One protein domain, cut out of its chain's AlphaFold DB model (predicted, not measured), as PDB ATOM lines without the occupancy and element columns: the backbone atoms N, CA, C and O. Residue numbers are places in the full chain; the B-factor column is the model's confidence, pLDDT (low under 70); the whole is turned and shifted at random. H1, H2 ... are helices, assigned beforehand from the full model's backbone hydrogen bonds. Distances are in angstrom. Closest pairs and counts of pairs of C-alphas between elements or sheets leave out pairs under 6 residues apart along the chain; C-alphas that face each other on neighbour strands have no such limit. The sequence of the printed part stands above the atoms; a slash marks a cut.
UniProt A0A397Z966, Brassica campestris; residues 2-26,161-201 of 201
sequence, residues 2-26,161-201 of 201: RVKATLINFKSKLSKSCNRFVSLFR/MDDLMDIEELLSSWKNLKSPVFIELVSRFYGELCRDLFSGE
ATOM      1  N   ARG A   2     152.105 176.793 206.841       42.56
ATOM      2  CA  ARG A   2     152.640 177.226 205.530       42.56
ATOM      3  C   ARG A   2     151.608 177.280 204.383       42.56
ATOM      4  O   ARG A   2     151.693 178.163 203.546       42.56
ATOM      5  N   VAL A   3     150.589 176.418 204.396       43.94
ATOM      6  CA  VAL A   3     149.609 176.277 203.291       43.94
ATOM      7  C   VAL A   3     148.581 177.423 203.232       43.94
ATOM      8  O   VAL A   3     148.228 177.916 202.169       43.94
ATOM      9  N   LYS A   4     148.175 177.981 204.384       41.12
ATOM     10  CA  LYS A   4     147.353 179.210 204.394       41.12
ATOM     11  C   LYS A   4     148.103 180.391 203.772       41.12
ATOM     12  O   LYS A   4     147.486 181.241 203.137       41.12
ATOM     13  N   ALA A   5     149.428 180.433 203.933       51.03
ATOM     14  CA  ALA A   5     150.258 181.476 203.351       51.03
ATOM     15  C   ALA A   5     150.362 181.338 201.827       51.03
ATOM     16  O   ALA A   5     150.329 182.363 201.157       51.03
ATOM     17  N   THR A   6     150.408 180.124 201.262       53.50
ATOM     18  CA  THR A   6     150.459 179.928 199.800       53.50
ATOM     19  C   THR A   6     149.156 180.335 199.121       53.50
ATOM     20  O   THR A   6     149.214 181.005 198.097       53.50
ATOM     21  N   LEU A   7     147.991 180.063 199.720       54.69
ATOM     22  CA  LEU A   7     146.700 180.532 199.198       54.69
ATOM     23  C   LEU A   7     146.525 182.054 199.318       54.69
ATOM     24  O   LEU A   7     146.044 182.710 198.395       54.69
ATOM     25  N   ILE A   8     146.907 182.638 200.459       59.62
ATOM     26  CA  ILE A   8     146.889 184.098 200.630       59.62
ATOM     27  C   ILE A   8     147.854 184.741 199.625       59.62
ATOM     28  O   ILE A   8     147.517 185.750 199.004       59.62
ATOM     29  N   ASN A   9     149.011 184.118 199.399       63.41
ATOM     30  CA  ASN A   9     149.973 184.540 198.393       63.41
ATOM     31  C   ASN A   9     149.382 184.401 196.982       63.41
ATOM     32  O   ASN A   9     149.423 185.373 196.239       63.41
ATOM     33  N   PHE A  10     148.713 183.290 196.659       62.09
ATOM     34  CA  PHE A  10     148.001 183.071 195.396       62.09
ATOM     35  C   PHE A  10     146.954 184.155 195.152       62.09
ATOM     36  O   PHE A  10     146.993 184.815 194.122       62.09
ATOM     37  N   LYS A  11     146.073 184.430 196.121       63.03
ATOM     38  CA  LYS A  11     145.072 185.504 196.010       63.03
ATOM     39  C   LYS A  11     145.720 186.877 195.848       63.03
ATOM     40  O   LYS A  11     145.253 187.690 195.052       63.03
ATOM     41  N   SER A  12     146.811 187.138 196.567       65.62
ATOM     42  CA  SER A  12     147.544 188.398 196.447       65.62
ATOM     43  C   SER A  12     148.238 188.536 195.085       65.62
ATOM     44  O   SER A  12     148.176 189.609 194.485       65.62
ATOM     45  N   LYS A  13     148.822 187.455 194.552       67.12
ATOM     46  CA  LYS A  13     149.458 187.379 193.231       67.12
ATOM     47  C   LYS A  13     148.410 187.535 192.134       67.12
ATOM     48  O   LYS A  13     148.536 188.448 191.331       67.12
ATOM     49  N   LEU A  14     147.297 186.804 192.222       64.25
ATOM     50  CA  LEU A  14     146.131 186.942 191.349       64.25
ATOM     51  C   LEU A  14     145.626 188.389 191.316       64.25
ATOM     52  O   LEU A  14     145.424 188.943 190.242       64.25
ATOM     53  N   SER A  15     145.479 189.044 192.473       62.28
ATOM     54  CA  SER A  15     145.032 190.444 192.518       62.28
ATOM     55  C   SER A  15     146.016 191.403 191.831       62.28
ATOM     56  O   SER A  15     145.595 192.341 191.150       62.28
ATOM     57  N   LYS A  16     147.327 191.148 191.942       66.50
ATOM     58  CA  LYS A  16     148.378 191.945 191.293       66.50
ATOM     59  C   LYS A  16     148.367 191.742 189.777       66.50
ATOM     60  O   LYS A  16     148.346 192.739 189.053       66.50
ATOM     61  N   SER A  17     148.317 190.499 189.297       62.50
ATOM     62  CA  SER A  17     148.248 190.192 187.862       62.50
ATOM     63  C   SER A  17     146.933 190.709 187.256       62.50
ATOM     64  O   SER A  17     146.947 191.340 186.201       62.50
ATOM     65  N   CYS A  18     145.803 190.577 187.965       60.00
ATOM     66  CA  CYS A  18     144.513 191.153 187.566       60.00
ATOM     67  C   CYS A  18     144.586 192.675 187.404       60.00
ATOM     68  O   CYS A  18     144.140 193.199 186.387       60.00
ATOM     69  N   ASN A  19     145.184 193.397 188.354       65.62
ATOM     70  CA  ASN A  19     145.313 194.854 188.260       65.62
ATOM     71  C   ASN A  19     146.179 195.292 187.065       65.62
ATOM     72  O   ASN A  19     145.843 196.275 186.396       65.62
ATOM     73  N   ARG A  20     147.244 194.542 186.740       66.00
ATOM     74  CA  ARG A  20     148.041 194.774 185.523       66.00
ATOM     75  C   ARG A  20     147.209 194.537 184.264       66.00
ATOM     76  O   ARG A  20     147.202 195.386 183.376       66.00
ATOM     77  N   PHE A  21     146.434 193.460 184.196       61.72
ATOM     78  CA  PHE A  21     145.626 193.164 183.010       61.72
ATOM     79  C   PHE A  21     144.425 194.082 182.826       61.72
ATOM     80  O   PHE A  21     144.126 194.465 181.696       61.72
ATOM     81  N   VAL A  22     143.779 194.526 183.905       62.62
ATOM     82  CA  VAL A  22     142.710 195.535 183.833       62.62
ATOM     83  C   VAL A  22     143.212 196.806 183.136       62.62
ATOM     84  O   VAL A  22     142.454 197.434 182.396       62.62
ATOM     85  N   SER A  23     144.494 197.161 183.283       62.09
ATOM     86  CA  SER A  23     145.092 198.282 182.545       62.09
ATOM     87  C   SER A  23     145.180 198.033 181.027       62.09
ATOM     88  O   SER A  23     144.881 198.935 180.242       62.09
ATOM     89  N   LEU A  24     145.468 196.798 180.599       59.75
ATOM     90  CA  LEU A  24     145.506 196.400 179.185       59.75
ATOM     91  C   LEU A  24     144.107 196.425 178.552       59.75
ATOM     92  O   LEU A  24     143.939 196.888 177.419       59.75
ATOM     93  N   PHE A  25     143.083 196.005 179.301       56.28
ATOM     94  CA  PHE A  25     141.689 196.127 178.869       56.28
ATOM     95  C   PHE A  25     141.231 197.588 178.825       56.28
ATOM     96  O   PHE A  25     140.570 197.990 177.871       56.28
ATOM     97  N   ARG A  26     141.638 198.429 179.783       52.59
ATOM     98  CA  ARG A  26     141.346 199.874 179.745       52.59
ATOM     99  C   ARG A  26     141.937 200.563 178.514       52.59
ATOM    100  O   ARG A  26     141.322 201.484 177.985       52.59
ATOM    101  N   MET A 161     137.322 171.293 196.637       68.06
ATOM    102  CA  MET A 161     136.732 170.866 195.370       68.06
ATOM    103  C   MET A 161     135.993 172.013 194.665       68.06
ATOM    104  O   MET A 161     135.923 172.006 193.442       68.06
ATOM    105  N   ASP A 162     135.510 173.012 195.412       72.81
ATOM    106  CA  ASP A 162     134.859 174.203 194.849       72.81
ATOM    107  C   ASP A 162     135.831 175.037 193.993       72.81
ATOM    108  O   ASP A 162     135.522 175.358 192.850       72.81
ATOM    109  N   ASP A 163     137.048 175.302 194.491       75.38
ATOM    110  CA  ASP A 163     138.081 176.030 193.731       75.38
ATOM    111  C   ASP A 163     138.518 175.236 192.479       75.38
ATOM    112  O   ASP A 163     138.871 175.816 191.452       75.38
ATOM    113  N   LEU A 164     138.483 173.898 192.537       76.00
ATOM    114  CA  LEU A 164     138.765 173.033 191.386       76.00
ATOM    115  C   LEU A 164     137.641 173.076 190.341       76.00
ATOM    116  O   LEU A 164     137.919 173.100 189.143       76.00
ATOM    117  N   MET A 165     136.386 173.106 190.787       75.50
ATOM    118  CA  MET A 165     135.216 173.238 189.919       75.50
ATOM    119  C   MET A 165     135.236 174.576 189.165       75.50
ATOM    120  O   MET A 165     134.985 174.597 187.960       75.50
ATOM    121  N   ASP A 166     135.633 175.669 189.826       78.06
ATOM    122  CA  ASP A 166     135.822 176.976 189.181       78.06
ATOM    123  C   ASP A 166     136.910 176.925 188.088       78.06
ATOM    124  O   ASP A 166     136.775 177.532 187.020       78.06
ATOM    125  N   ILE A 167     137.991 176.168 188.322       78.31
ATOM    126  CA  ILE A 167     139.052 175.942 187.328       78.31
ATOM    127  C   ILE A 167     138.528 175.110 186.143       78.31
ATOM    128  O   ILE A 167     138.832 175.430 184.992       78.31
ATOM    129  N   GLU A 168     137.724 174.073 186.384       77.44
ATOM    130  CA  GLU A 168     137.094 173.274 185.323       77.44
ATOM    131  C   GLU A 168     136.146 174.126 184.460       77.44
ATOM    132  O   GLU A 168     136.231 174.097 183.226       77.44
ATOM    133  N   GLU A 169     135.288 174.941 185.083       79.62
ATOM    134  CA  GLU A 169     134.380 175.855 184.381       79.62
ATOM    135  C   GLU A 169     135.152 176.882 183.539       79.62
ATOM    136  O   GLU A 169     134.794 177.167 182.387       79.62
ATOM    137  N   LEU A 170     136.259 177.397 184.073       80.00
ATOM    138  CA  LEU A 170     137.152 178.299 183.359       80.00
ATOM    139  C   LEU A 170     137.773 177.636 182.123       80.00
ATOM    140  O   LEU A 170     137.757 178.220 181.036       80.00
ATOM    141  N   LEU A 171     138.313 176.423 182.259       76.56
ATOM    142  CA  LEU A 171     138.916 175.690 181.142       76.56
ATOM    143  C   LEU A 171     137.873 175.338 180.077       76.56
ATOM    144  O   LEU A 171     138.136 175.454 178.877       76.56
ATOM    145  N   SER A 172     136.666 174.966 180.503       76.38
ATOM    146  CA  SER A 172     135.524 174.765 179.609       76.38
ATOM    147  C   SER A 172     135.180 176.050 178.848       76.38
ATOM    148  O   SER A 172     135.009 176.044 177.627       76.38
ATOM    149  N   SER A 173     135.168 177.188 179.539       78.38
ATOM    150  CA  SER A 173     134.932 178.499 178.929       78.38
ATOM    151  C   SER A 173     136.031 178.886 177.935       78.38
ATOM    152  O   SER A 173     135.723 179.409 176.863       78.38
ATOM    153  N   TRP A 174     137.297 178.570 178.231       80.19
ATOM    154  CA  TRP A 174     138.423 178.790 177.317       80.19
ATOM    155  C   TRP A 174     138.234 178.016 176.012       80.19
ATOM    156  O   TRP A 174     138.327 178.608 174.935       80.19
ATOM    157  N   LYS A 175     137.898 176.722 176.082       77.06
ATOM    158  CA  LYS A 175     137.664 175.877 174.893       77.06
ATOM    159  C   LYS A 175     136.588 176.440 173.956       77.06
ATOM    160  O   LYS A 175     136.607 176.163 172.761       77.06
ATOM    161  N   ASN A 176     135.678 177.259 174.482       84.25
ATOM    162  CA  ASN A 176     134.589 177.878 173.733       84.25
ATOM    163  C   ASN A 176     134.913 179.285 173.187       84.25
ATOM    164  O   ASN A 176     134.073 179.891 172.512       84.25
ATOM    165  N   LEU A 177     136.111 179.826 173.443       81.06
ATOM    166  CA  LEU A 177     136.523 181.125 172.912       81.06
ATOM    167  C   LEU A 177     136.703 181.057 171.390       81.06
ATOM    168  O   LEU A 177     137.532 180.317 170.874       81.06
ATOM    169  N   LYS A 178     135.945 181.882 170.658       87.69
ATOM    170  CA  LYS A 178     136.009 181.963 169.184       87.69
ATOM    171  C   LYS A 178     136.831 183.139 168.660       87.69
ATOM    172  O   LYS A 178     137.224 183.149 167.499       87.69
ATOM    173  N   SER A 179     137.050 184.167 169.483       86.62
ATOM    174  CA  SER A 179     137.758 185.375 169.057       86.62
ATOM    175  C   SER A 179     139.259 185.238 169.328       86.62
ATOM    176  O   SER A 179     139.637 185.118 170.495       86.62
ATOM    177  N   PRO A 180     140.125 185.328 168.302       83.69
ATOM    178  CA  PRO A 180     141.573 185.189 168.478       83.69
ATOM    179  C   PRO A 180     142.156 186.267 169.401       83.69
ATOM    180  O   PRO A 180     143.086 185.998 170.150       83.69
ATOM    181  N   VAL A 181     141.558 187.464 169.423       86.75
ATOM    182  CA  VAL A 181     141.961 188.556 170.324       86.75
ATOM    183  C   VAL A 181     141.681 188.202 171.784       86.75
ATOM    184  O   VAL A 181     142.502 188.482 172.653       86.75
ATOM    185  N   PHE A 182     140.533 187.583 172.068       81.25
ATOM    186  CA  PHE A 182     140.214 187.134 173.425       81.25
ATOM    187  C   PHE A 182     141.108 185.979 173.854       81.25
ATOM    188  O   PHE A 182     141.595 186.003 174.978       81.25
ATOM    189  N   ILE A 183     141.366 185.021 172.959       85.12
ATOM    190  CA  ILE A 183     142.303 183.925 173.225       85.12
ATOM    191  C   ILE A 183     143.671 184.503 173.596       85.12
ATOM    192  O   ILE A 183     144.199 184.171 174.646       85.12
ATOM    193  N   GLU A 184     144.214 185.435 172.809       84.62
ATOM    194  CA  GLU A 184     145.518 186.046 173.090       84.62
ATOM    195  C   GLU A 184     145.550 186.784 174.440       84.62
ATOM    196  O   GLU A 184     146.513 186.663 175.197       84.62
ATOM    197  N   LEU A 185     144.498 187.543 174.762       83.75
ATOM    198  CA  LEU A 185     144.407 188.289 176.020       83.75
ATOM    199  C   LEU A 185     144.327 187.362 177.234       83.75
ATOM    200  O   LEU A 185     145.021 187.590 178.225       83.75
ATOM    201  N   VAL A 186     143.499 186.322 177.148       80.94
ATOM    202  CA  VAL A 186     143.315 185.332 178.211       80.94
ATOM    203  C   VAL A 186     144.587 184.500 178.387       80.94
ATOM    204  O   VAL A 186     145.080 184.383 179.506       80.94
ATOM    205  N   SER A 187     145.192 184.025 177.295       83.31
ATOM    206  CA  SER A 187     146.472 183.308 177.325       83.31
ATOM    207  C   SER A 187     147.582 184.145 177.954       83.31
ATOM    208  O   SER A 187     148.337 183.646 178.783       83.31
ATOM    209  N   ARG A 188     147.674 185.437 177.607       84.12
ATOM    210  CA  ARG A 188     148.642 186.351 178.226       84.12
ATOM    211  C   ARG A 188     148.384 186.514 179.723       84.12
ATOM    212  O   ARG A 188     149.339 186.479 180.490       84.12
ATOM    213  N   PHE A 189     147.125 186.657 180.135       81.81
ATOM    214  CA  PHE A 189     146.758 186.785 181.547       81.81
ATOM    215  C   PHE A 189     147.192 185.574 182.362       81.81
ATOM    216  O   PHE A 189     147.896 185.722 183.361       81.81
ATOM    217  N   TYR A 190     146.834 184.377 181.901       79.94
ATOM    218  CA  TYR A 190     147.211 183.152 182.593       79.94
ATOM    219  C   TYR A 190     148.712 182.882 182.523       79.94
ATOM    220  O   TYR A 190     149.278 182.430 183.508       79.94
ATOM    221  N   GLY A 191     149.385 183.250 181.430       82.00
ATOM    222  CA  GLY A 191     150.844 183.190 181.350       82.00
ATOM    223  C   GLY A 191     151.531 184.055 182.413       82.00
ATOM    224  O   GLY A 191     152.468 183.601 183.068       82.00
ATOM    225  N   GLU A 192     151.051 185.281 182.645       78.69
ATOM    226  CA  GLU A 192     151.583 186.118 183.730       78.69
ATOM    227  C   GLU A 192     151.235 185.580 185.115       78.69
ATOM    228  O   GLU A 192     152.081 185.635 186.004       78.69
ATOM    229  N   LEU A 193     150.029 185.039 185.294       77.00
ATOM    230  CA  LEU A 193     149.620 184.433 186.556       77.00
ATOM    231  C   LEU A 193     150.499 183.226 186.898       77.00
ATOM    232  O   LEU A 193     151.023 183.147 188.005       77.00
ATOM    233  N   CYS A 194     150.706 182.319 185.944       75.69
ATOM    234  CA  CYS A 194     151.585 181.168 186.115       75.69
ATOM    235  C   CYS A 194     153.012 181.615 186.433       75.69
ATOM    236  O   CYS A 194     153.629 181.072 187.342       75.69
ATOM    237  N   ARG A 195     153.519 182.657 185.762       79.81
ATOM    238  CA  ARG A 195     154.829 183.223 186.089       79.81
ATOM    239  C   ARG A 195     154.863 183.775 187.513       79.81
ATOM    240  O   ARG A 195     155.797 183.473 188.242       79.81
ATOM    241  N   ASP A 196     153.860 184.536 187.941       75.81
ATOM    242  CA  ASP A 196     153.827 185.074 189.302       75.81
ATOM    243  C   ASP A 196     153.738 183.943 190.348       75.81
ATOM    244  O   ASP A 196     154.309 184.073 191.429       75.81
ATOM    245  N   LEU A 197     153.057 182.830 190.052       73.44
ATOM    246  CA  LEU A 197     152.865 181.702 190.971       73.44
ATOM    247  C   LEU A 197     154.049 180.737 191.039       73.44
ATOM    248  O   LEU A 197     154.414 180.338 192.143       73.44
ATOM    249  N   PHE A 198     154.619 180.390 189.888       71.12
ATOM    250  CA  PHE A 198     155.580 179.297 189.727       71.12
ATOM    251  C   PHE A 198     156.996 179.755 189.375       71.12
ATOM    252  O   PHE A 198     157.892 178.916 189.333       71.12
ATOM    253  N   SER A 199     157.245 181.051 189.143       64.25
ATOM    254  CA  SER A 199     158.634 181.528 189.121       64.25
ATOM    255  C   SER A 199     159.187 181.366 190.526       64.25
ATOM    256  O   SER A 199     158.725 182.046 191.445       64.25
ATOM    257  N   GLY A 200     160.104 180.413 190.677       57.88
ATOM    258  CA  GLY A 200     160.786 180.137 191.931       57.88
ATOM    259  C   GLY A 200     161.358 181.419 192.523       57.88
ATOM    260  O   GLY A 200     161.952 182.234 191.816       57.88
ATOM    261  N   GLU A 201     161.123 181.589 193.816       43.22
ATOM    262  CA  GLU A 201     162.001 182.381 194.668       43.22
ATOM    263  C   GLU A 201     163.135 181.471 195.149       43.22
ATOM    264  O   GLU A 201     162.829 180.297 195.476       43.22
TER     265      GLU A 201
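AT A GLANCE: This is residues 2 to 26 and 161 to 201 of the 201 residues of a protein of Brassica campestris (UniProt A0A397Z966). Three helices make an open, loosely joined group: H1, the longest, crosses the later part of H3 as a narrow X, while H2 and H3 make a V that closes at their tight link. H2 is the other arm of that V, and its residues 161 to 173 stick out free. The printed part has 66 residues, with three named helices in the order H1, H2, H3, no named strand, and the class all helix. It is only just loose, close to compact, with a radius of gyration of the C-alphas of 13.3 A and spans of 40 by 29 by 20 A.

IN THESE COORDINATES: Find C-alpha 2 at (152.640, 177.226, 205.530); from there H1 runs through residues 2 to 26, 36.1 A long. After the cut, look at C-alpha 161 at (136.732, 170.866, 195.370), where H2 begins; it takes residues 161 to 175, 21.1 A. H3 takes residues 180 to 198, 26.1 A, and ends at C-alpha 198 at (155.580, 179.297, 189.727).

HOW THE PARTS SIT: H1 touches H3 with residues 10 to 21 alone, and H3 touches H1 with residues 189 to 197 alone; look at the closest C-alphas, those of Ser 17 and Leu 193, 6.1 A apart. They run opposite ways at a shallow tilt of 32 degrees, only just short of steep. H2 and H3 are close but not clearly touching, with the C-alphas of Trp 174 and Ile 183 closest at 7.6 A. They run opposite ways at a shallow tilt of 34.9 degrees, only just short of steep. H1 and H2 are apart. In H2 and H3 every O i to N i+4 pair is within hydrogen-bond range; in H1, 19 of 21 are.

THE WHOLE: The C-alphas of Arg 2 and Lys 178, the two farthest apart, are 40.2 A apart. Residues 27 to 160 are not printed, and C-alphas 26 and 161 are 33.3 A apart across this cut. Confidence is low, under 70, at residues 2 to 26, 161 and 199 to 201.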